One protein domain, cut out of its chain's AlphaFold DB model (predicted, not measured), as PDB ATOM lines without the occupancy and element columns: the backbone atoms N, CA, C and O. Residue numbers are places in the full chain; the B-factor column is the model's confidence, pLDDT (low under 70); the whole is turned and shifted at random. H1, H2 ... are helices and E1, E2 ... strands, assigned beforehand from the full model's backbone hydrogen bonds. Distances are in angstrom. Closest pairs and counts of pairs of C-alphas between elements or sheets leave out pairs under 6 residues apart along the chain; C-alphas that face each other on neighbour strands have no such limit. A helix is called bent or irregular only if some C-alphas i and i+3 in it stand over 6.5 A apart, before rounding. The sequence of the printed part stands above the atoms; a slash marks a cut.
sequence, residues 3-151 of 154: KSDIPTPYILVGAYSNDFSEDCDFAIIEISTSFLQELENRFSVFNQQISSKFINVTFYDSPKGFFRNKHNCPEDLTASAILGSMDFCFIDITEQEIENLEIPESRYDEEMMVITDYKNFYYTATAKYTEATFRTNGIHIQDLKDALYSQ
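AT A GLANCE: This is residues 3 to 151 of the 154 residues of an uncharacterized protein of Chitinophaga sp. YR573 (UniProt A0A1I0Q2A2). One strongly twisted sheet of eight strands branches at the bent strand E1: E2 and E4 continue it on one side, while E5 and the row E8, E7, E6, E3 share the other. H1 covers one face near E6, H2 packs on the opposite face near E1, H4 is near E5, and H3 only grazes the sheet. The printed part has 149 residues, with named elements in the order E1 E2 H1 E3 E4 H2 E5 H3 E6 E7 E8 H4; the class is mixed, helices and strands, and the neighbour strands are antiparallel. The whole is compact, with a radius of gyration of the C-alphas of 15.6 A and spans of 49 by 42 by 26 A.

HOW THE PARTS SIT: Start at E1, residues 10 to 17, which bends by 52 degrees at residue 14. On one side of it find E2, residues 26 to 30, its hairpin partner, with N 11 and O 29 within hydrogen-bond range at 3.0 A. On the other side are E5, residues 88 to 92, with N 12 and O 89 at 2.9 A, and E8, residues 133 to 136, with N 16 and O 135 at 2.9 A. Beside E2 look for E4, residues 65 to 67, with N 67 and O 26 at 2.8 A. E6, residues 108 to 116, E7, residues 120 to 127, and E8 form a meander, each strand the antiparallel neighbour of the one before; N 114 and O 122 are 2.8 A apart, N 134 and O 125 also 2.8 A. The edge strand E3, residues 56 to 60, is the antiparallel neighbour of E6, with N 59 and O 113 within hydrogen-bond range at 2.8 A. H1, residues 33 to 46, has a height over the sheet of 10.0 A and runs slantwise to E6 at 54 degrees on the local plane; their closest C-alphas, of Phe 43 and Ile 115, are 7.9 A apart. H2, residues 79 to 83, is on the opposite face; its closest C-alphas to E1 are those of Ser 80 and Gly 14, 7.0 A apart. H3, residues 95 to 99, only grazes the sheet. H4, residues 141 to 149, is on the sheet, with a height over the sheet of 8.9 A; its closest C-alphas to E7 are those of Ile 141 and Asn 120, 6.0 A apart. Every O i to N i+4 pair is within range in H2, H3 and H4, and 9 of 10 in H1.

IN THESE COORDINATES: Find C-alpha 10 at (-23.864, -40.887, -56.985); from there E1 runs 21.3 A to C-alpha 17. E7 spans 23.4 A, E6 22.4 A and H1 20.6 A. H4 ends at C-alpha 149, (-14.950, -53.065, -55.466).

THE WHOLE: The two C-alphas farthest apart, of Gln 48 and Asn 72, are 49.2 A apart. The printed part has no cut, and the link from E4 to H2, 11 residues, is long. In this model pLDDT is under 70 at residues 46 to 50 and 150 to 151.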
ATOM      1  N   LYS A   3     -32.555 -46.336 -54.105       95.19
ATOM      2  CA  LYS A   3     -31.348 -47.077 -53.719       95.19
ATOM      3  C   LYS A   3     -30.945 -48.022 -54.852       95.19
ATOM      4  O   LYS A   3     -31.808 -48.713 -55.393       95.19
ATOM      5  N   SER A   4     -29.658 -48.046 -55.174       94.56
ATOM      6  CA  SER A   4     -29.069 -49.009 -56.095       94.56
ATOM      7  C   SER A   4     -28.266 -50.038 -55.314       94.56
ATOM      8  O   SER A   4     -27.549 -49.696 -54.369       94.56
ATOM      9  N   ASP A   5     -28.397 -51.301 -55.706       91.62
ATOM     10  CA  ASP A   5     -27.572 -52.370 -55.154       91.62
ATOM     11  C   ASP A   5     -26.203 -52.422 -55.830       91.62
ATOM     12  O   ASP A   5     -25.291 -52.984 -55.243       91.62
ATOM     13  N   ILE A   6     -26.039 -51.824 -57.014       91.50
ATOM     14  CA  ILE A   6     -24.762 -51.743 -57.732       91.50
ATOM     15  C   ILE A   6     -24.125 -50.355 -57.551       91.50
ATOM     16  O   ILE A   6     -24.841 -49.376 -57.337       91.50
ATOM     17  N   PRO A   7     -22.790 -50.227 -57.667       93.50
ATOM     18  CA  PRO A   7     -22.147 -48.922 -57.673       93.50
ATOM     19  C   PRO A   7     -22.654 -48.013 -58.798       93.50
ATOM     20  O   PRO A   7     -22.631 -48.387 -59.972       93.50
ATOM     21  N   THR A   8     -23.054 -46.794 -58.438       94.94
ATOM     22  CA  THR A   8     -23.448 -45.727 -59.369       94.94
ATOM     23  C   THR A   8     -22.547 -44.499 -59.180       94.94
ATOM     24  O   THR A   8     -21.819 -44.416 -58.185       94.94
ATOM     25  N   PRO A   9     -22.579 -43.511 -60.097       95.38
ATOM     26  CA  PRO A   9     -21.812 -42.276 -59.941       95.38
ATOM     27  C   PRO A   9     -22.232 -41.406 -58.752       95.38
ATOM     28  O   PRO A   9     -21.558 -40.421 -58.477       95.38
ATOM     29  N   TYR A  10     -23.332 -41.718 -58.061       97.31
ATOM     30  CA  TYR A  10     -23.864 -40.887 -56.985       97.31
ATOM     31  C   TYR A  10     -24.139 -41.709 -55.734       97.31
ATOM     32  O   TYR A  10     -24.773 -42.765 -55.785       97.31
ATOM     33  N   ILE A  11     -23.723 -41.177 -54.589       97.62
ATOM     34  CA  ILE A  11     -24.127 -41.695 -53.284       97.62
ATOM     35  C   ILE A  11     -25.024 -40.696 -52.569       97.62
ATOM     36  O   ILE A  11     -24.844 -39.482 -52.678       97.62
ATOM     37  N   LEU A  12     -25.972 -41.236 -51.812       98.06
ATOM     38  CA  LEU A  12     -26.760 -40.508 -50.833       98.06
ATOM     39  C   LEU A  12     -26.116 -40.656 -49.460       98.06
ATOM     40  O   LEU A  12     -25.760 -41.765 -49.058       98.06
ATOM     41  N   VAL A  13     -26.012 -39.542 -48.743       98.12
ATOM     42  CA  VAL A  13     -25.469 -39.471 -47.385       98.12
ATOM     43  C   VAL A  13     -26.415 -38.642 -46.536       98.12
ATOM     44  O   VAL A  13     -26.875 -37.592 -46.984       98.12
ATOM     45  N   GLY A  14     -26.693 -39.080 -45.310       97.62
ATOM     46  CA  GLY A  14     -27.448 -38.260 -44.362       97.62
ATOM     47  C   GLY A  14     -26.736 -36.931 -44.101       97.62
ATOM     48  O   GLY A  14     -25.505 -36.883 -44.034       97.62
ATOM     49  N   ALA A  15     -27.497 -35.854 -43.962       96.75
ATOM     50  CA  ALA A  15     -26.965 -34.540 -43.633       96.75
ATOM     51  C   ALA A  15     -27.889 -33.837 -42.643       96.75
ATOM     52  O   ALA A  15     -29.027 -34.252 -42.450       96.75
ATOM     53  N   TYR A  16     -27.363 -32.813 -41.987       94.56
ATOM     54  CA  TYR A  16     -28.133 -31.983 -41.076       94.56
ATOM     55  C   TYR A  16     -27.623 -30.546 -41.084       94.56
ATOM     56  O   TYR A  16     -26.460 -30.276 -41.412       94.56
ATOM     57  N   SER A  17     -28.501 -29.641 -40.668       93.56
ATOM     58  CA  SER A  17     -28.188 -28.254 -40.343       93.56
ATOM     59  C   SER A  17     -28.227 -28.044 -38.830       93.56
ATOM     60  O   SER A  17     -28.917 -28.762 -38.102       93.56
ATOM     61  N   ASN A  18     -27.474 -27.067 -38.329       90.25
ATOM     62  CA  ASN A  18     -27.600 -26.601 -36.944       90.25
ATOM     63  C   ASN A  18     -28.752 -25.592 -36.754       90.25
ATOM     64  O   ASN A  18     -29.034 -25.211 -35.617       90.25
ATOM     65  N   ASP A  19     -29.406 -25.171 -37.838       85.38
ATOM     66  CA  ASP A  19     -30.505 -24.210 -37.839       85.38
ATOM     67  C   ASP A  19     -31.774 -24.862 -38.406       85.38
ATOM     68  O   ASP A  19     -31.820 -25.283 -39.560       85.38
ATOM     69  N   PHE A  20     -32.826 -24.919 -37.586       77.50
ATOM     70  CA  PHE A  20     -34.117 -25.518 -37.945       77.50
ATOM     71  C   PHE A  20     -34.828 -24.792 -39.098       77.50
ATOM     72  O   PHE A  20     -35.630 -25.389 -39.812       77.50
ATOM     73  N   SER A  21     -34.573 -23.492 -39.272       77.75
ATOM     74  CA  SER A  21     -35.151 -22.720 -40.377       77.75
ATOM     75  C   SER A  21     -34.480 -23.023 -41.721       77.75
ATOM     76  O   SER A  21     -35.098 -22.860 -42.769       77.75
ATOM     77  N   GLU A  22     -33.263 -23.561 -41.672       80.19
ATOM     78  CA  GLU A  22     -32.413 -23.914 -42.808       80.19
ATOM     79  C   GLU A  22     -32.151 -25.422 -42.818       80.19
ATOM     80  O   GLU A  22     -31.013 -25.878 -42.911       80.19
ATOM     81  N   ASP A  23     -33.217 -26.204 -42.642       84.50
ATOM     82  CA  ASP A  23     -33.103 -27.651 -42.496       84.50
ATOM     83  C   ASP A  23     -32.571 -28.322 -43.773       84.50
ATOM     84  O   ASP A  23     -32.840 -27.884 -44.898       84.50
ATOM     85  N   CYS A  24     -31.831 -29.414 -43.596       92.44
ATOM     86  CA  CYS A  24     -31.417 -30.303 -44.670       92.44
ATOM     87  C   CYS A  24     -31.481 -31.751 -44.190       92.44
ATOM     88  O   CYS A  24     -31.227 -32.050 -43.027       92.44
ATOM     89  N   ASP A  25     -31.811 -32.651 -45.108       94.56
ATOM     90  CA  ASP A  25     -32.056 -34.054 -44.782       94.56
ATOM     91  C   ASP A  25     -30.919 -34.958 -45.278       94.56
ATOM     92  O   ASP A  25     -30.612 -36.001 -44.694       94.56
ATOM     93  N   PHE A  26     -30.302 -34.589 -46.403       96.81
ATOM     94  CA  PHE A  26     -29.273 -35.390 -47.055       96.81
ATOM     95  C   PHE A  26     -28.380 -34.551 -47.966       96.81
ATOM     96  O   PHE A  26     -28.685 -33.413 -48.315       96.81
ATOM     97  N   ALA A  27     -27.271 -35.149 -48.379       97.69
ATOM     98  CA  ALA A  27     -26.426 -34.656 -49.451       97.69
ATOM     99  C   ALA A  27     -26.250 -35.734 -50.521       97.69
ATOM    100  O   ALA A  27     -26.325 -36.936 -50.240       97.69
ATOM    101  N   ILE A  28     -25.986 -35.289 -51.747       98.00
ATOM    102  CA  ILE A  28     -25.549 -36.160 -52.839       98.00
ATOM    103  C   ILE A  28     -24.082 -35.873 -53.118       98.00
ATOM    104  O   ILE A  28     -23.686 -34.717 -53.276       98.00
ATOM    105  N   ILE A  29     -23.277 -36.928 -53.202       97.38
ATOM    106  CA  ILE A  29     -21.856 -36.841 -53.546       97.38
ATOM    107  C   ILE A  29     -21.640 -37.589 -54.857       97.38
ATOM    108  O   ILE A  29     -22.110 -38.716 -55.025       97.38
ATOM    109  N   GLU A  30     -20.933 -36.952 -55.785       96.19
ATOM    110  CA  GLU A  30     -20.539 -37.558 -57.052       96.19
ATOM    111  C   GLU A  30     -19.238 -38.355 -56.875       96.19
ATOM    112  O   GLU A  30     -18.184 -37.806 -56.561       96.19
ATOM    113  N   ILE A  31     -19.315 -39.667 -57.080       93.62
ATOM    114  CA  ILE A  31     -18.205 -40.609 -56.952       93.62
ATOM    115  C   ILE A  31     -17.647 -40.903 -58.342       93.62
ATOM    116  O   ILE A  31     -17.934 -41.921 -58.971       93.62
ATOM    117  N   SER A  32     -16.831 -39.976 -58.834       88.56
ATOM    118  CA  SER A  32     -16.045 -40.174 -60.051       88.56
ATOM    119  C   SER A  32     -14.735 -40.919 -59.762       88.56
ATOM    120  O   SER A  32     -14.237 -40.962 -58.634       88.56
ATOM    121  N   THR A  33     -14.112 -41.477 -60.802       84.88
ATOM    122  CA  THR A  33     -12.772 -42.074 -60.675       84.88
ATOM    123  C   THR A  33     -11.742 -41.049 -60.187       84.88
ATOM    124  O   THR A  33     -10.888 -41.383 -59.367       84.88
ATOM    125  N   SER A  34     -11.836 -39.798 -60.653       87.88
ATOM    126  CA  SER A  34     -10.965 -38.705 -60.204       87.88
ATOM    127  C   SER A  34     -11.209 -38.343 -58.744       87.88
ATOM    128  O   SER A  34     -10.240 -38.150 -58.019       87.88
ATOM    129  N   PHE A  35     -12.466 -38.338 -58.283       91.12
ATOM    130  CA  PHE A  35     -12.796 -38.100 -56.875       91.12
ATOM    131  C   PHE A  35     -12.063 -39.081 -55.953       91.12
ATOM    132  O   PHE A  35     -11.406 -38.667 -55.002       91.12
ATOM    133  N   LEU A  36     -12.110 -40.383 -56.256       88.25
ATOM    134  CA  LEU A  36     -11.450 -41.398 -55.431       88.25
ATOM    135  C   LEU A  36      -9.929 -41.255 -55.442       88.25
ATOM    136  O   LEU A  36      -9.299 -41.337 -54.391       88.25
ATOM    137  N   GLN A  37      -9.342 -41.009 -56.615       88.88
ATOM    138  CA  GLN A  37      -7.902 -40.783 -56.739       88.88
ATOM    139  C   GLN A  37      -7.457 -39.551 -55.946       88.88
ATOM    140  O   GLN A  37      -6.447 -39.594 -55.246       88.88
ATOM    141  N   GLU A  38      -8.211 -38.453 -56.019       90.88
ATOM    142  CA  GLU A  38      -7.943 -37.256 -55.230       90.88
ATOM    143  C   GLU A  38      -8.083 -37.517 -53.736       90.88
ATOM    144  O   GLU A  38      -7.200 -37.132 -52.971       90.88
ATOM    145  N   LEU A  39      -9.148 -38.200 -53.318       90.12
ATOM    146  CA  LEU A  39      -9.380 -38.534 -51.921       90.12
ATOM    147  C   LEU A  39      -8.231 -39.391 -51.367       90.12
ATOM    148  O   LEU A  39      -7.682 -39.080 -50.310       90.12
ATOM    149  N   GLU A  40      -7.790 -40.411 -52.105       88.19
ATOM    150  CA  GLU A  40      -6.634 -41.236 -51.738       88.19
ATOM    151  C   GLU A  40      -5.334 -40.437 -51.676       88.19
ATOM    152  O   GLU A  40      -4.566 -40.586 -50.721       88.19
ATOM    153  N   ASN A  41      -5.095 -39.559 -52.651       88.44
ATOM    154  CA  ASN A  41      -3.932 -38.680 -52.651       88.44
ATOM    155  C   ASN A  41      -3.930 -37.791 -51.404       88.44
ATOM    156  O   ASN A  41      -2.913 -37.732 -50.709       88.44
ATOM    157  N   ARG A  42      -5.074 -37.182 -51.064       88.69
ATOM    158  CA  ARG A  42      -5.241 -36.377 -49.846       88.69
ATOM    159  C   ARG A  42      -4.903 -37.224 -48.613       88.69
ATOM    160  O   ARG A  42      -4.008 -36.851 -47.860       88.69
ATOM    161  N   PHE A  43      -5.485 -38.417 -48.468       83.06
ATOM    162  CA  PHE A  43      -5.158 -39.341 -47.368       83.06
ATOM    163  C   PHE A  43      -3.683 -39.767 -47.303       83.06
ATOM    164  O   PHE A  43      -3.130 -39.918 -46.209       83.06
ATOM    165  N   SER A  44      -3.027 -39.958 -48.448       80.56
ATOM    166  CA  SER A  44      -1.624 -40.385 -48.509       80.56
ATOM    167  C   SER A  44      -0.659 -39.330 -47.961       80.56
ATOM    168  O   SER A  44       0.297 -39.684 -47.267       80.56
ATOM    169  N   VAL A  45      -0.952 -38.044 -48.196       73.19
ATOM    170  CA  VAL A  45      -0.182 -36.911 -47.659       73.19
ATOM    171  C   VAL A  45      -0.230 -36.908 -46.128       73.19
ATOM    172  O   VAL A  45       0.766 -36.598 -45.473       73.19
ATOM    173  N   PHE A  46      -1.355 -37.325 -45.543       68.56
ATOM    174  CA  PHE A  46      -1.573 -37.290 -44.097       68.56
ATOM    175  C   PHE A  46      -0.924 -38.439 -43.340       68.56
ATOM    176  O   PHE A  46      -0.383 -38.218 -42.258       68.56
ATOM    177  N   ASN A  47      -0.886 -39.645 -43.909       66.81
ATOM    178  CA  ASN A  47      -0.323 -40.817 -43.224       66.81
ATOM    179  C   ASN A  47       1.154 -40.646 -42.811       66.81
ATOM    180  O   ASN A  47       1.633 -41.381 -41.953       66.81
ATOM    181  N   GLN A  48       1.875 -39.681 -43.390       63.75
ATOM    182  CA  GLN A  48       3.282 -39.410 -43.077       63.75
ATOM    183  C   GLN A  48       3.496 -38.295 -42.033       63.75
ATOM    184  O   GLN A  48       4.629 -38.092 -41.603       63.75
ATOM    185  N   GLN A  49       2.446 -37.570 -41.618       60.28
ATOM    186  CA  GLN A  49       2.566 -36.348 -40.798       60.28
ATOM    187  C   GLN A  49       1.718 -36.342 -39.513       60.28
ATOM    188  O   GLN A  49       1.745 -35.368 -38.758       60.28
ATOM    189  N   ILE A  50       0.972 -37.415 -39.230       65.12
ATOM    190  CA  ILE A  50       0.051 -37.459 -38.087       65.12
ATOM    191  C   ILE A  50       0.828 -37.581 -36.770       65.12
ATOM    192  O   ILE A  50       1.395 -38.619 -36.428       65.12
ATOM    193  N   SER A  51       0.834 -36.486 -36.009       70.56
ATOM    194  CA  SER A  51       1.151 -36.498 -34.580       70.56
ATOM    195  C   SER A  51      -0.075 -36.930 -33.774       70.56
ATOM    196  O   SER A  51      -1.204 -36.804 -34.243       70.56
ATOM    197  N   SER A  52       0.114 -37.314 -32.510       73.50
ATOM    198  CA  SER A  52      -0.992 -37.614 -31.583       73.50
ATOM    199  C   SER A  52      -1.936 -36.434 -31.289       73.50
ATOM    200  O   SER A  52      -2.870 -36.585 -30.509       73.50
ATOM    201  N   LYS A  53      -1.684 -35.250 -31.865       81.31
ATOM    202  CA  LYS A  53      -2.502 -34.036 -31.723       81.31
ATOM    203  C   LYS A  53      -3.243 -33.648 -33.004       81.31
ATOM    204  O   LYS A  53      -3.884 -32.602 -33.028       81.31
ATOM    205  N   PHE A  54      -3.089 -34.415 -34.078       80.06
ATOM    206  CA  PHE A  54      -3.807 -34.156 -35.317       80.06
ATOM    207  C   PHE A  54      -5.299 -34.468 -35.134       80.06
ATOM    208  O   PHE A  54      -5.640 -35.437 -34.464       80.06
ATOM    209  N   ILE A  55      -6.170 -33.631 -35.702       82.62
ATOM    210  CA  ILE A  55      -7.631 -33.763 -35.577       82.62
ATOM    211  C   ILE A  55      -8.256 -33.880 -36.970       82.62
ATOM    212  O   ILE A  55      -8.989 -34.826 -37.248       82.62
ATOM    213  N   ASN A  56      -7.971 -32.927 -37.862       90.00
ATOM    214  CA  ASN A  56      -8.448 -32.951 -39.241       90.00
ATOM    215  C   ASN A  56      -7.621 -32.039 -40.167       90.00
ATOM    216  O   ASN A  56      -6.824 -31.218 -39.706       90.00
ATOM    217  N   VAL A  57      -7.834 -32.201 -41.475       89.31
ATOM    218  CA  VAL A  57      -7.501 -31.227 -42.523       89.31
ATOM    219  C   VAL A  57      -8.760 -30.902 -43.313       89.31
ATOM    220  O   VAL A  57      -9.602 -31.771 -43.537       89.31
ATOM    221  N   THR A  58      -8.850 -29.660 -43.769       92.56
ATOM    222  CA  THR A  58      -9.975 -29.142 -44.540       92.56
ATOM    223  C   THR A  58      -9.516 -28.722 -45.934       92.56
ATOM    224  O   THR A  58      -8.451 -28.120 -46.086       92.56
ATOM    225  N   PHE A  59     -10.327 -29.025 -46.943       92.12
ATOM    226  CA  PHE A  59     -10.125 -28.655 -48.341       92.12
ATOM    227  C   PHE A  59     -11.334 -27.886 -48.854       92.12
ATOM    228  O   PHE A  59     -12.455 -28.273 -48.541       92.12
ATOM    229  N   TYR A  60     -11.110 -26.869 -49.690       92.75
ATOM    230  CA  TYR A  60     -12.178 -26.283 -50.500       92.75
ATOM    231  C   TYR A  60     -12.656 -27.324 -51.509       92.75
ATOM    232  O   TYR A  60     -11.925 -27.673 -52.436       92.75
ATOM    233  N   ASP A  61     -13.846 -27.851 -51.268       93.62
ATOM    234  CA  ASP A  61     -14.462 -28.928 -52.032       93.62
ATOM    235  C   ASP A  61     -15.944 -28.976 -51.650       93.62
ATOM    236  O   ASP A  61     -16.291 -28.743 -50.490       93.62
ATOM    237  N   SER A  62     -16.808 -29.293 -52.605       92.62
ATOM    238  CA  SER A  62     -18.251 -29.310 -52.408       92.62
ATOM    239  C   SER A  62     -18.853 -30.659 -52.798       92.62
ATOM    240  O   SER A  62     -18.379 -31.324 -53.724       92.62
ATOM    241  N   PRO A  63     -19.915 -31.100 -52.099       94.38
ATOM    242  CA  PRO A  63     -20.732 -32.190 -52.605       94.38
ATOM    243  C   PRO A  63     -21.472 -31.725 -53.873       94.38
ATOM    244  O   PRO A  63     -21.467 -30.546 -54.226       94.38
ATOM    245  N   LYS A  64     -22.194 -32.633 -54.540       95.00
ATOM    246  CA  LYS A  64     -23.103 -32.232 -55.630       95.00
ATOM    247  C   LYS A  64     -24.190 -31.280 -55.113       95.00
ATOM    248  O   LYS A  64     -24.658 -30.420 -55.854       95.00
ATOM    249  N   GLY A  65     -24.578 -31.440 -53.848       94.88
ATOM    250  CA  GLY A  65     -25.403 -30.489 -53.111       94.88
ATOM    251  C   GLY A  65     -25.934 -31.059 -51.797       94.88
ATOM    252  O   GLY A  65     -25.878 -32.271 -51.562       94.88
ATOM    253  N   PHE A  66     -26.473 -30.169 -50.965       95.69
ATOM    254  CA  PHE A  66     -27.327 -30.497 -49.823       95.69
ATOM    255  C   PHE A  66     -28.790 -30.284 -50.211       95.69
ATOM    256  O   PHE A  66     -29.117 -29.316 -50.901       95.69
ATOM    257  N   PHE A  67     -29.661 -31.178 -49.754       95.12
ATOM    258  CA  PHE A  67     -31.043 -31.273 -50.205       95.12
ATOM    259  C   PHE A  67     -32.002 -31.575 -49.055       95.12
ATOM    260  O   PHE A  67     -31.612 -32.025 -47.972       95.12
ATOM    261  N   ARG A  68     -33.283 -31.337 -49.331       93.75
ATOM    262  CA  ARG A  68     -34.411 -31.575 -48.435       93.75
ATOM    263  C   ARG A  68     -35.332 -32.643 -49.001       93.75
ATOM    264  O   ARG A  68     -35.496 -32.786 -50.217       93.75
ATOM    265  N   ASN A  69     -35.964 -33.390 -48.108       92.19
ATOM    266  CA  ASN A  69     -37.129 -34.185 -48.449       92.19
ATOM    267  C   ASN A  69     -38.246 -33.243 -48.899       92.19
ATOM    268  O   ASN A  69     -38.476 -32.202 -48.288       92.19
ATOM    269  N   LYS A  70     -38.987 -33.637 -49.939       90.06
ATOM    270  CA  LYS A  70     -40.162 -32.865 -50.352       90.06
ATOM    271  C   LYS A  70     -41.161 -32.784 -49.204       90.06
ATOM    272  O   LYS A  70     -41.429 -33.801 -48.568       90.06
ATOM    273  N   HIS A  71     -41.795 -31.627 -49.018       84.06
ATOM    274  CA  HIS A  71     -42.754 -31.396 -47.922       84.06
ATOM    275  C   HIS A  71     -43.887 -32.445 -47.834       84.06
ATOM    276  O   HIS A  71     -44.408 -32.707 -46.756       84.06
ATOM    277  N   ASN A  72     -44.253 -33.079 -48.956       86.69
ATOM    278  CA  ASN A  72     -45.250 -34.159 -49.021       86.69
ATOM    279  C   ASN A  72     -44.659 -35.481 -49.550       86.69
ATOM    280  O   ASN A  72     -45.346 -36.238 -50.240       86.69
ATOM    281  N   CYS A  73     -43.370 -35.729 -49.313       87.12
ATOM    282  CA  CYS A  73     -42.733 -36.986 -49.684       87.12
ATOM    283  C   CYS A  73     -43.332 -38.136 -48.855       87.12
ATOM    284  O   CYS A  73     -43.390 -38.016 -47.630       87.12
ATOM    285  N   PRO A  74     -43.772 -39.245 -49.476       90.31
ATOM    286  CA  PRO A  74     -44.094 -40.465 -48.742       90.31
ATOM    287  C   PRO A  74     -42.924 -40.898 -47.847       90.31
ATOM    288  O   PRO A  74     -41.770 -40.816 -48.269       90.31
ATOM    289  N   GLU A  75     -43.210 -41.358 -46.624       88.88
ATOM    290  CA  GLU A  75     -42.176 -41.708 -45.633       88.88
ATOM    291  C   GLU A  75     -41.161 -42.727 -46.173       88.88
ATOM    292  O   GLU A  75     -39.963 -42.586 -45.938       88.88
ATOM    293  N   ASP A  76     -41.614 -43.702 -46.962       88.69
ATOM    294  CA  ASP A  76     -40.800 -44.749 -47.591       88.69
ATOM    295  C   ASP A  76     -39.894 -44.246 -48.727       88.69
ATOM    296  O   ASP A  76     -38.993 -44.962 -49.167       88.69
ATOM    297  N   LEU A  77     -40.105 -43.011 -49.189       88.44
ATOM    298  CA  LEU A  77     -39.306 -42.346 -50.219       88.44
ATOM    299  C   LEU A  77     -38.424 -41.223 -49.657       88.44
ATOM    300  O   LEU A  77     -37.728 -40.550 -50.422       88.44
ATOM    301  N   THR A  78     -38.440 -41.009 -48.340       93.81
ATOM    302  CA  THR A  78     -37.526 -40.069 -47.683       93.81
ATOM    303  C   THR A  78     -36.082 -40.553 -47.780       93.81
ATOM    304  O   THR A  78     -35.803 -41.753 -47.858       93.81
ATOM    305  N   ALA A  79     -35.135 -39.619 -47.738       93.62
ATOM    306  CA  ALA A  79     -33.717 -39.955 -47.742       93.62
ATOM    307  C   ALA A  79     -33.327 -40.876 -46.578       93.62
ATOM    308  O   ALA A  79     -32.548 -41.805 -46.777       93.62
ATOM    309  N   SER A  80     -33.910 -40.681 -45.391       94.00
ATOM    310  CA  SER A  80     -33.673 -41.544 -44.230       94.00
ATOM    311  C   SER A  80     -34.219 -42.961 -44.433       94.00
ATOM    312  O   SER A  80     -33.550 -43.917 -44.052       94.00
ATOM    313  N   ALA A  81     -35.374 -43.135 -45.087       94.69
ATOM    314  CA  ALA A  81     -35.896 -44.461 -45.425       94.69
ATOM    315  C   ALA A  81     -35.049 -45.174 -46.491       94.69
ATOM    316  O   ALA A  81     -34.792 -46.374 -46.376       94.69
ATOM    317  N   ILE A  82     -34.571 -44.437 -47.499       95.25
ATOM    318  CA  ILE A  82     -33.681 -44.958 -48.550       95.25
ATOM    319  C   ILE A  82     -32.331 -45.385 -47.955       95.25
ATOM    320  O   ILE A  82     -31.811 -46.454 -48.288       95.25
ATOM    321  N   LEU A  83     -31.779 -44.563 -47.060       95.38
ATOM    322  CA  LEU A  83     -30.509 -44.805 -46.383       95.38
ATOM    323  C   LEU A  83     -30.612 -45.904 -45.309       95.38
ATOM    324  O   LEU A  83     -29.683 -46.685 -45.105       95.38
ATOM    325  N   GLY A  84     -31.749 -45.998 -44.621       92.81
ATOM    326  CA  GLY A  84     -31.962 -46.942 -43.530       92.81
ATOM    327  C   GLY A  84     -30.961 -46.736 -42.390       92.81
ATOM    328  O   GLY A  84     -30.955 -45.699 -41.737       92.81
ATOM    329  N   SER A  85     -30.129 -47.749 -42.132       91.94
ATOM    330  CA  SER A  85     -29.086 -47.722 -41.088       91.94
ATOM    331  C   SER A  85     -27.664 -47.552 -41.633       91.94
ATOM    332  O   SER A  85     -26.707 -47.673 -40.874       91.94
ATOM    333  N   MET A  86     -27.514 -47.323 -42.940       92.69
ATOM    334  CA  MET A  86     -26.205 -47.186 -43.583       92.69
ATOM    335  C   MET A  86     -25.678 -45.753 -43.436       92.69
ATOM    336  O   MET A  86     -26.461 -44.810 -43.375       92.69
ATOM    337  N   ASP A  87     -24.358 -45.571 -43.453       93.44
ATOM    338  CA  ASP A  87     -23.765 -44.225 -43.477       93.44
ATOM    339  C   ASP A  87     -23.944 -43.545 -44.843       93.44
ATOM    340  O   ASP A  87     -24.159 -42.334 -44.930       93.44
ATOM    341  N   PHE A  88     -23.906 -44.342 -45.914       97.25
ATOM    342  CA  PHE A  88     -24.194 -43.930 -47.285       97.25
ATOM    343  C   PHE A  88     -24.782 -45.098 -48.092       97.25
ATOM    344  O   PHE A  88     -24.643 -46.264 -47.719       97.25
ATOM    345  N   CYS A  89     -25.404 -44.803 -49.234       96.88
ATOM    346  CA  CYS A  89     -25.752 -45.820 -50.229       96.88
ATOM    347  C   CYS A  89     -25.667 -45.280 -51.656       96.88
ATOM    348  O   CYS A  89     -25.895 -44.092 -51.886       96.88
ATOM    349  N   PHE A  90     -25.407 -46.158 -52.626       97.06
ATOM    350  CA  PHE A  90     -25.528 -45.806 -54.039       97.06
ATOM    351  C   PHE A  90     -26.983 -45.554 -54.410       97.06
ATOM    352  O   PHE A  90     -27.898 -46.205 -53.893       97.06
ATOM    353  N   ILE A  91     -27.192 -44.597 -55.308       97.12
ATOM    354  CA  ILE A  91     -28.523 -44.229 -55.777       97.12
ATOM    355  C   ILE A  91     -28.584 -44.171 -57.299       97.12
ATOM    356  O   ILE A  91     -27.675 -43.671 -57.961       97.12
ATOM    357  N   ASP A  92     -29.698 -44.648 -57.844       96.56
ATOM    358  CA  ASP A  92     -30.086 -44.413 -59.228       96.56
ATOM    359  C   ASP A  92     -30.848 -43.087 -59.301       96.56
ATOM    360  O   ASP A  92     -31.978 -42.939 -58.805       96.56
ATOM    361  N   ILE A  93     -30.171 -42.097 -59.877       95.69
ATOM    362  CA  ILE A  93     -30.675 -40.747 -60.102       95.69
ATOM    363  C   ILE A  93     -29.960 -40.129 -61.308       95.69
ATOM    364  O   ILE A  93     -28.774 -40.365 -61.538       95.69
ATOM    365  N   THR A  94     -30.689 -39.345 -62.090       95.62
ATOM    366  CA  THR A  94     -30.154 -38.567 -63.213       95.62
ATOM    367  C   THR A  94     -29.789 -37.147 -62.784       95.62
ATOM    368  O   THR A  94     -30.337 -36.632 -61.811       95.62
ATOM    369  N   GLU A  95     -28.921 -36.463 -63.536       94.19
ATOM    370  CA  GLU A  95     -28.604 -35.051 -63.258       94.19
ATOM    371  C   GLU A  95     -29.849 -34.160 -63.290       94.19
ATOM    372  O   GLU A  95     -30.051 -33.353 -62.388       94.19
ATOM    373  N   GLN A  96     -30.744 -34.380 -64.255       95.56
ATOM    374  CA  GLN A  96     -32.009 -33.653 -64.329       95.56
ATOM    375  C   GLN A  96     -32.885 -33.896 -63.089       95.56
ATOM    376  O   GLN A  96     -33.578 -32.989 -62.636       95.56
ATOM    377  N   GLU A  97     -32.896 -35.105 -62.524       94.62
ATOM    378  CA  GLU A  97     -33.604 -35.350 -61.263       94.62
ATOM    379  C   GLU A  97     -32.945 -34.619 -60.088       94.62
ATOM    380  O   GLU A  97     -33.680 -34.069 -59.272       94.62
ATOM    381  N   ILE A  98     -31.606 -34.580 -60.020       95.44
ATOM    382  CA  ILE A  98     -30.854 -33.847 -58.985       95.44
ATOM    383  C   ILE A  98     -31.196 -32.354 -59.026       95.44
ATOM    384  O   ILE A  98     -31.504 -31.769 -57.992       95.44
ATOM    385  N   GLU A  99     -31.210 -31.747 -60.213       93.62
ATOM    386  CA  GLU A  99     -31.543 -30.326 -60.409       93.62
ATOM    387  C   GLU A  99     -32.961 -29.958 -59.941       93.62
ATOM    388  O   GLU A  99     -33.240 -28.795 -59.659       93.62
ATOM    389  N   ASN A 100     -33.863 -30.940 -59.857       92.88
ATOM    390  CA  ASN A 100     -35.250 -30.760 -59.428       92.88
ATOM    391  C   ASN A 100     -35.498 -31.168 -57.963       92.88
ATOM    392  O   ASN A 100     -36.658 -31.231 -57.531       92.88
ATOM    393  N   LEU A 101     -34.448 -31.501 -57.208       93.88
ATOM    394  CA  LEU A 101     -34.549 -31.738 -55.770       93.88
ATOM    395  C   LEU A 101     -34.755 -30.420 -55.017       93.88
ATOM    396  O   LEU A 101     -34.328 -29.353 -55.454       93.88
ATOM    397  N   GLU A 102     -35.422 -30.501 -53.867       93.38
ATOM    398  CA  GLU A 102     -35.568 -29.346 -52.983       93.38
ATOM    399  C   GLU A 102     -34.228 -29.066 -52.297       93.38
ATOM    400  O   GLU A 102     -33.589 -29.978 -51.773       93.38
ATOM    401  N   ILE A 103     -33.802 -27.805 -52.316       92.31
ATOM    402  CA  ILE A 103     -32.579 -27.328 -51.665       92.31
ATOM    403  C   ILE A 103     -32.938 -26.487 -50.430       92.31
ATOM    404  O   ILE A 103     -34.051 -25.951 -50.368       92.31
ATOM    405  N   PRO A 104     -32.030 -26.347 -49.450       88.06
ATOM    406  CA  PRO A 104     -32.147 -25.329 -48.405       88.06
ATOM    407  C   PRO A 104     -32.310 -23.915 -48.989       88.06
ATOM    408  O   PRO A 104     -31.906 -23.653 -50.124       88.06
ATOM    409  N   GLU A 105     -32.925 -23.001 -48.233       82.00
ATOM    410  CA  GLU A 105     -33.163 -21.626 -48.706       82.00
ATOM    411  C   GLU A 105     -31.851 -20.837 -48.811       82.00
ATOM    412  O   GLU A 105     -31.672 -19.993 -49.700       82.00
ATOM    413  N   SER A 106     -30.915 -21.144 -47.917       80.56
ATOM    414  CA  SER A 106     -29.603 -20.532 -47.867       80.56
ATOM    415  C   SER A 106     -28.738 -20.844 -49.084       80.56
ATOM    416  O   SER A 106     -28.653 -21.960 -49.591       80.56
ATOM    417  N   ARG A 107     -27.996 -19.818 -49.506       76.00
ATOM    418  CA  ARG A 107     -26.844 -19.970 -50.400       76.00
ATOM    419  C   ARG A 107     -25.591 -20.171 -49.564       76.00
ATOM    420  O   ARG A 107     -25.402 -19.444 -48.589       76.00
ATOM    421  N   TYR A 108     -24.726 -21.087 -49.976       81.62
ATOM    422  CA  TYR A 108     -23.456 -21.338 -49.299       81.62
ATOM    423  C   TYR A 108     -22.402 -20.303 -49.708       81.62
ATOM    424  O   TYR A 108     -22.357 -19.878 -50.865       81.62
ATOM    425  N   ASP A 109     -21.586 -19.868 -48.752       78.12
ATOM    426  CA  ASP A 109     -20.423 -18.997 -48.993       78.12
ATOM    427  C   ASP A 109     -19.121 -19.801 -48.988       78.12
ATOM    428  O   ASP A 109     -18.200 -19.513 -49.748       78.12
ATOM    429  N   GLU A 110     -19.076 -20.848 -48.165       85.50
ATOM    430  CA  GLU A 110     -17.921 -21.717 -47.994       85.50
ATOM    431  C   GLU A 110     -18.382 -23.169 -47.961       85.50
ATOM    432  O   GLU A 110     -19.179 -23.545 -47.101       85.50
ATOM    433  N   GLU A 111     -17.869 -23.977 -48.885       93.25
ATOM    434  CA  GLU A 111     -18.061 -25.423 -48.919       93.25
ATOM    435  C   GLU A 111     -16.704 -26.102 -48.783       93.25
ATOM    436  O   GLU A 111     -15.720 -25.716 -49.427       93.25
ATOM    437  N   MET A 112     -16.653 -27.087 -47.895       95.50
ATOM    438  CA  MET A 112     -15.416 -27.743 -47.524       95.50
ATOM    439  C   MET A 112     -15.596 -29.249 -47.381       95.50
ATOM    440  O   MET A 112     -16.576 -29.714 -46.800       95.50
ATOM    441  N   MET A 113     -14.580 -30.008 -47.784       95.81
ATOM    442  CA  MET A 113     -14.381 -31.386 -47.348       95.81
ATOM    443  C   MET A 113     -13.444 -31.408 -46.143       95.81
ATOM    444  O   MET A 113     -12.318 -30.913 -46.206       95.81
ATOM    445  N   VAL A 114     -13.875 -32.050 -45.062       94.94
ATOM    446  CA  VAL A 114     -13.062 -32.286 -43.869       94.94
ATOM    447  C   VAL A 114     -12.639 -33.746 -43.829       94.94
ATOM    448  O   VAL A 114     -13.478 -34.643 -43.869       94.94
ATOM    449  N   ILE A 115     -11.336 -33.980 -43.704       92.31
ATOM    450  CA  ILE A 115     -10.724 -35.300 -43.568       92.31
ATOM    451  C   ILE A 115     -10.156 -35.450 -42.158       92.31
ATOM    452  O   ILE A 115      -9.378 -34.618 -41.699       92.31
ATOM    453  N   THR A 116     -10.534 -36.529 -41.479       89.44
ATOM    454  CA  THR A 116     -10.142 -36.824 -40.091       89.44
ATOM    455  C   THR A 116      -9.017 -37.857 -40.007       89.44
ATOM    456  O   THR A 116      -8.739 -38.592 -40.958       89.44
ATOM    457  N   ASP A 117      -8.389 -37.939 -38.837       76.94
ATOM    458  CA  ASP A 117      -7.385 -38.945 -38.470       76.94
ATOM    459  C   ASP A 117      -7.910 -40.392 -38.528       76.94
ATOM    460  O   ASP A 117      -7.161 -41.314 -38.852       76.94
ATOM    461  N   TYR A 118      -9.212 -40.590 -38.318       78.88
ATOM    462  CA  TYR A 118      -9.890 -41.890 -38.416       78.88
ATOM    463  C   TYR A 118     -10.247 -42.311 -39.844       78.88
ATOM    464  O   TYR A 118     -11.125 -43.145 -40.033       78.88
ATOM    465  N   LYS A 119      -9.607 -41.732 -40.865       85.06
ATOM    466  CA  LYS A 119      -9.887 -42.027 -42.279       85.06
ATOM    467  C   LYS A 119     -11.339 -41.785 -42.717       85.06
ATOM    468  O   LYS A 119     -11.777 -42.302 -43.746       85.06
ATOM    469  N   ASN A 120     -12.063 -40.959 -41.963       92.25
ATOM    470  CA  ASN A 120     -13.382 -40.478 -42.346       92.25
ATOM    471  C   ASN A 120     -13.266 -39.145 -43.067       92.25
ATOM    472  O   ASN A 120     -12.443 -38.306 -42.680       92.25
ATOM    473  N   PHE A 121     -14.144 -38.928 -44.037       95.12
ATOM    474  CA  PHE A 121     -14.394 -37.612 -44.603       95.12
ATOM    475  C   PHE A 121     -15.870 -37.233 -44.466       95.12
ATOM    476  O   PHE A 121     -16.742 -38.095 -44.364       95.12
ATOM    477  N   TYR A 122     -16.147 -35.939 -44.424       96.88
ATOM    478  CA  TYR A 122     -17.495 -35.380 -44.505       96.88
ATOM    479  C   TYR A 122     -17.428 -34.005 -45.155       96.88
ATOM    480  O   TYR A 122     -16.368 -33.378 -45.181       96.88
ATOM    481  N   TYR A 123     -18.561 -33.530 -45.657       97.44
ATOM    482  CA  TYR A 123     -18.677 -32.176 -46.174       97.44
ATOM    483  C   TYR A 123     -19.311 -31.252 -45.145       97.44
ATOM    484  O   TYR A 123     -20.179 -31.664 -44.370       97.44
ATOM    485  N   THR A 124     -18.881 -29.996 -45.164       96.69
ATOM    486  CA  THR A 124     -19.506 -28.896 -44.436       96.69
ATOM    487  C   THR A 124     -19.776 -27.737 -45.372       96.69
ATOM    488  O   THR A 124     -18.966 -27.474 -46.259       96.69
ATOM    489  N   ALA A 125     -20.860 -27.011 -45.129       94.81
ATOM    490  CA  ALA A 125     -21.113 -25.734 -45.777       94.81
ATOM    491  C   ALA A 125     -21.554 -24.688 -44.754       94.81
ATOM    492  O   ALA A 125     -22.236 -25.028 -43.788       94.81
ATOM    493  N   THR A 126     -21.199 -23.427 -44.980       91.81
ATOM    494  CA  THR A 126     -21.681 -22.294 -44.178       91.81
ATOM    495  C   THR A 126     -22.552 -21.403 -45.048       91.81
ATOM    496  O   THR A 126     -22.168 -21.039 -46.166       91.81
ATOM    497  N   ALA A 127     -23.740 -21.063 -44.556       88.88
ATOM    498  CA  ALA A 127     -24.638 -20.136 -45.225       88.88
ATOM    499  C   ALA A 127     -24.042 -18.722 -45.303       88.88
ATOM    500  O   ALA A 127     -23.343 -18.251 -44.412       88.88
ATOM    501  N   LYS A 128     -24.350 -18.010 -46.387       84.50
ATOM    502  CA  LYS A 128     -23.785 -16.686 -46.686       84.50
ATOM    503  C   LYS A 128     -24.329 -15.555 -45.821       84.50
ATOM    504  O   LYS A 128     -23.648 -14.558 -45.596       84.50
ATOM    505  N   TYR A 129     -25.583 -15.671 -45.404       82.75
ATOM    506  CA  TYR A 129     -26.303 -14.599 -44.713       82.75
ATOM    507  C   TYR A 129     -26.818 -15.015 -43.337       82.75
ATOM    508  O   TYR A 129     -27.405 -14.195 -42.633       82.75
ATOM    509  N   THR A 130     -26.596 -16.270 -42.958       78.69
ATOM    510  CA  THR A 130     -26.947 -16.830 -41.655       78.69
ATOM    511  C   THR A 130     -25.717 -17.535 -41.087       78.69
ATOM    512  O   THR A 130     -24.785 -17.857 -41.818       78.69
ATOM    513  N   GLU A 131     -25.691 -17.778 -39.779       83.62
ATOM    514  CA  GLU A 131     -24.654 -18.617 -39.152       83.62
ATOM    515  C   GLU A 131     -24.994 -20.118 -39.272       83.62
ATOM    516  O   GLU A 131     -24.447 -20.949 -38.544       83.62
ATOM    517  N   ALA A 132     -25.923 -20.468 -40.174       88.38
ATOM    518  CA  ALA A 132     -26.320 -21.844 -40.403       88.38
ATOM    519  C   ALA A 132     -25.159 -22.621 -41.028       88.38
ATOM    520  O   ALA A 132     -24.544 -22.200 -42.013       88.38
ATOM    521  N   THR A 133     -24.875 -23.778 -40.445       92.50
ATOM    522  CA  THR A 133     -23.859 -24.707 -40.917       92.50
ATOM    523  C   THR A 133     -24.510 -26.029 -41.254       92.50
ATOM    524  O   THR A 133     -25.242 -26.592 -40.438       92.50
ATOM    525  N   PHE A 134     -24.160 -26.550 -42.415       95.06
ATOM    526  CA  PHE A 134     -24.604 -27.830 -42.930       95.06
ATOM    527  C   PHE A 134     -23.469 -28.825 -42.797       95.06
ATOM    528  O   PHE A 134     -22.301 -28.471 -42.978       95.06
ATOM    529  N   ARG A 135     -23.798 -30.078 -42.491       96.00
ATOM    530  CA  ARG A 135     -22.803 -31.135 -42.365       96.00
ATOM    531  C   ARG A 135     -23.363 -32.482 -42.795       96.00
ATOM    532  O   ARG A 135     -24.447 -32.871 -42.373       96.00
ATOM    533  N   THR A 136     -22.596 -33.223 -43.590       97.88
ATOM    534  CA  THR A 136     -22.911 -34.628 -43.881       97.88
ATOM    535  C   THR A 136     -22.485 -35.533 -42.728       97.88
ATOM    536  O   THR A 136     -21.574 -35.219 -41.951       97.88
ATOM    537  N   ASN A 137     -23.085 -36.715 -42.647       96.62
ATOM    538  CA  ASN A 137     -22.508 -37.815 -41.887       96.62
ATOM    539  C   ASN A 137     -21.104 -38.152 -42.416       96.62
ATOM    540  O   ASN A 137     -20.736 -37.812 -43.545       96.62
ATOM    541  N   GLY A 138     -20.294 -38.759 -41.546       96.19
ATOM    542  CA  GLY A 138     -18.943 -39.181 -41.898       96.19
ATOM    543  C   GLY A 138     -18.974 -40.454 -42.730       96.19
ATOM    544  O   GLY A 138     -19.679 -41.390 -42.375       96.19
ATOM    545  N   ILE A 139     -18.182 -40.492 -43.797       96.25
ATOM    546  CA  ILE A 139     -17.957 -41.694 -44.598       96.25
ATOM    547  C   ILE A 139     -16.533 -42.169 -44.359       96.25
ATOM    548  O   ILE A 139     -15.572 -41.423 -44.577       96.25
ATOM    549  N   HIS A 140     -16.394 -43.425 -43.951       93.81
ATOM    550  CA  HIS A 140     -15.097 -44.074 -43.865       93.81
ATOM    551  C   HIS A 140     -14.623 -44.474 -45.267       93.81
ATOM    552  O   HIS A 140     -15.331 -45.156 -46.010       93.81
ATOM    553  N   ILE A 141     -13.414 -44.052 -45.660       91.44
ATOM    554  CA  ILE A 141     -12.923 -44.276 -47.032       91.44
ATOM    555  C   ILE A 141     -12.849 -45.760 -47.402       91.44
ATOM    556  O   ILE A 141     -13.111 -46.116 -48.549       91.44
ATOM    557  N   GLN A 142     -12.481 -46.629 -46.456       90.88
ATOM    558  CA  GLN A 142     -12.362 -48.054 -46.756       90.88
ATOM    559  C   GLN A 142     -13.728 -48.657 -47.079       90.88
ATOM    560  O   GLN A 142     -13.824 -49.438 -48.014       90.88
ATOM    561  N   ASP A 143     -14.779 -48.221 -46.391       93.75
ATOM    562  CA  ASP A 143     -16.137 -48.731 -46.572       93.75
ATOM    563  C   ASP A 143     -16.674 -48.311 -47.947       93.75
ATOM    564  O   ASP A 143     -17.262 -49.118 -48.665       93.75
ATOM    565  N   LEU A 144     -16.380 -47.073 -48.369       93.62
ATOM    566  CA  LEU A 144     -16.663 -46.600 -49.727       93.62
ATOM    567  C   LEU A 144     -15.925 -47.429 -50.784       93.62
ATOM    568  O   LEU A 144     -16.528 -47.858 -51.767       93.62
ATOM    569  N   LYS A 145     -14.628 -47.686 -50.582       91.56
ATOM    570  CA  LYS A 145     -13.823 -48.507 -51.497       91.56
ATOM    571  C   LYS A 145     -14.348 -49.934 -51.578       91.56
ATOM    572  O   LYS A 145     -14.534 -50.451 -52.676       91.56
ATOM    573  N   ASP A 146     -14.619 -50.557 -50.441       92.12
ATOM    574  CA  ASP A 146     -15.132 -51.919 -50.386       92.12
ATOM    575  C   ASP A 146     -16.486 -52.000 -51.097       92.12
ATOM    576  O   ASP A 146     -16.690 -52.907 -51.902       92.12
ATOM    577  N   ALA A 147     -17.371 -51.016 -50.914       91.00
ATOM    578  CA  ALA A 147     -18.649 -50.955 -51.621       91.00
ATOM    579  C   ALA A 147     -18.488 -50.820 -53.151       91.00
ATOM    580  O   ALA A 147     -19.240 -51.438 -53.903       91.00
ATOM    581  N   LEU A 148     -17.482 -50.074 -53.623       88.31
ATOM    582  CA  LEU A 148     -17.167 -49.933 -55.052       88.31
ATOM    583  C   LEU A 148     -16.570 -51.211 -55.666       88.31
ATOM    584  O   LEU A 148     -16.898 -51.562 -56.801       88.31
ATOM    585  N   TYR A 149     -15.690 -51.909 -54.940       82.25
ATOM    586  CA  TYR A 149     -14.950 -53.065 -55.466       82.25
ATOM    587  C   TYR A 149     -15.645 -54.411 -55.244       82.25
ATOM    588  O   TYR A 149     -15.409 -55.341 -56.016       82.25
ATOM    589  N   SER A 150     -16.533 -54.525 -54.251       69.06
ATOM    590  CA  SER A 150     -17.241 -55.779 -53.935       69.06
ATOM    591  C   SER A 150     -18.131 -56.284 -55.076       69.06
ATOM    592  O   SER A 150     -18.553 -57.435 -55.046       69.06
ATOM    593  N   GLN A 151     -18.403 -55.458 -56.091       57.88
ATOM    594  CA  GLN A 151     -19.280 -55.806 -57.214       57.88
ATOM    595  C   GLN A 151     -18.576 -55.918 -58.569       57.88
ATOM    596  O   GLN A 151     -19.209 -56.280 -59.554       57.88
TER     597      GLN A 151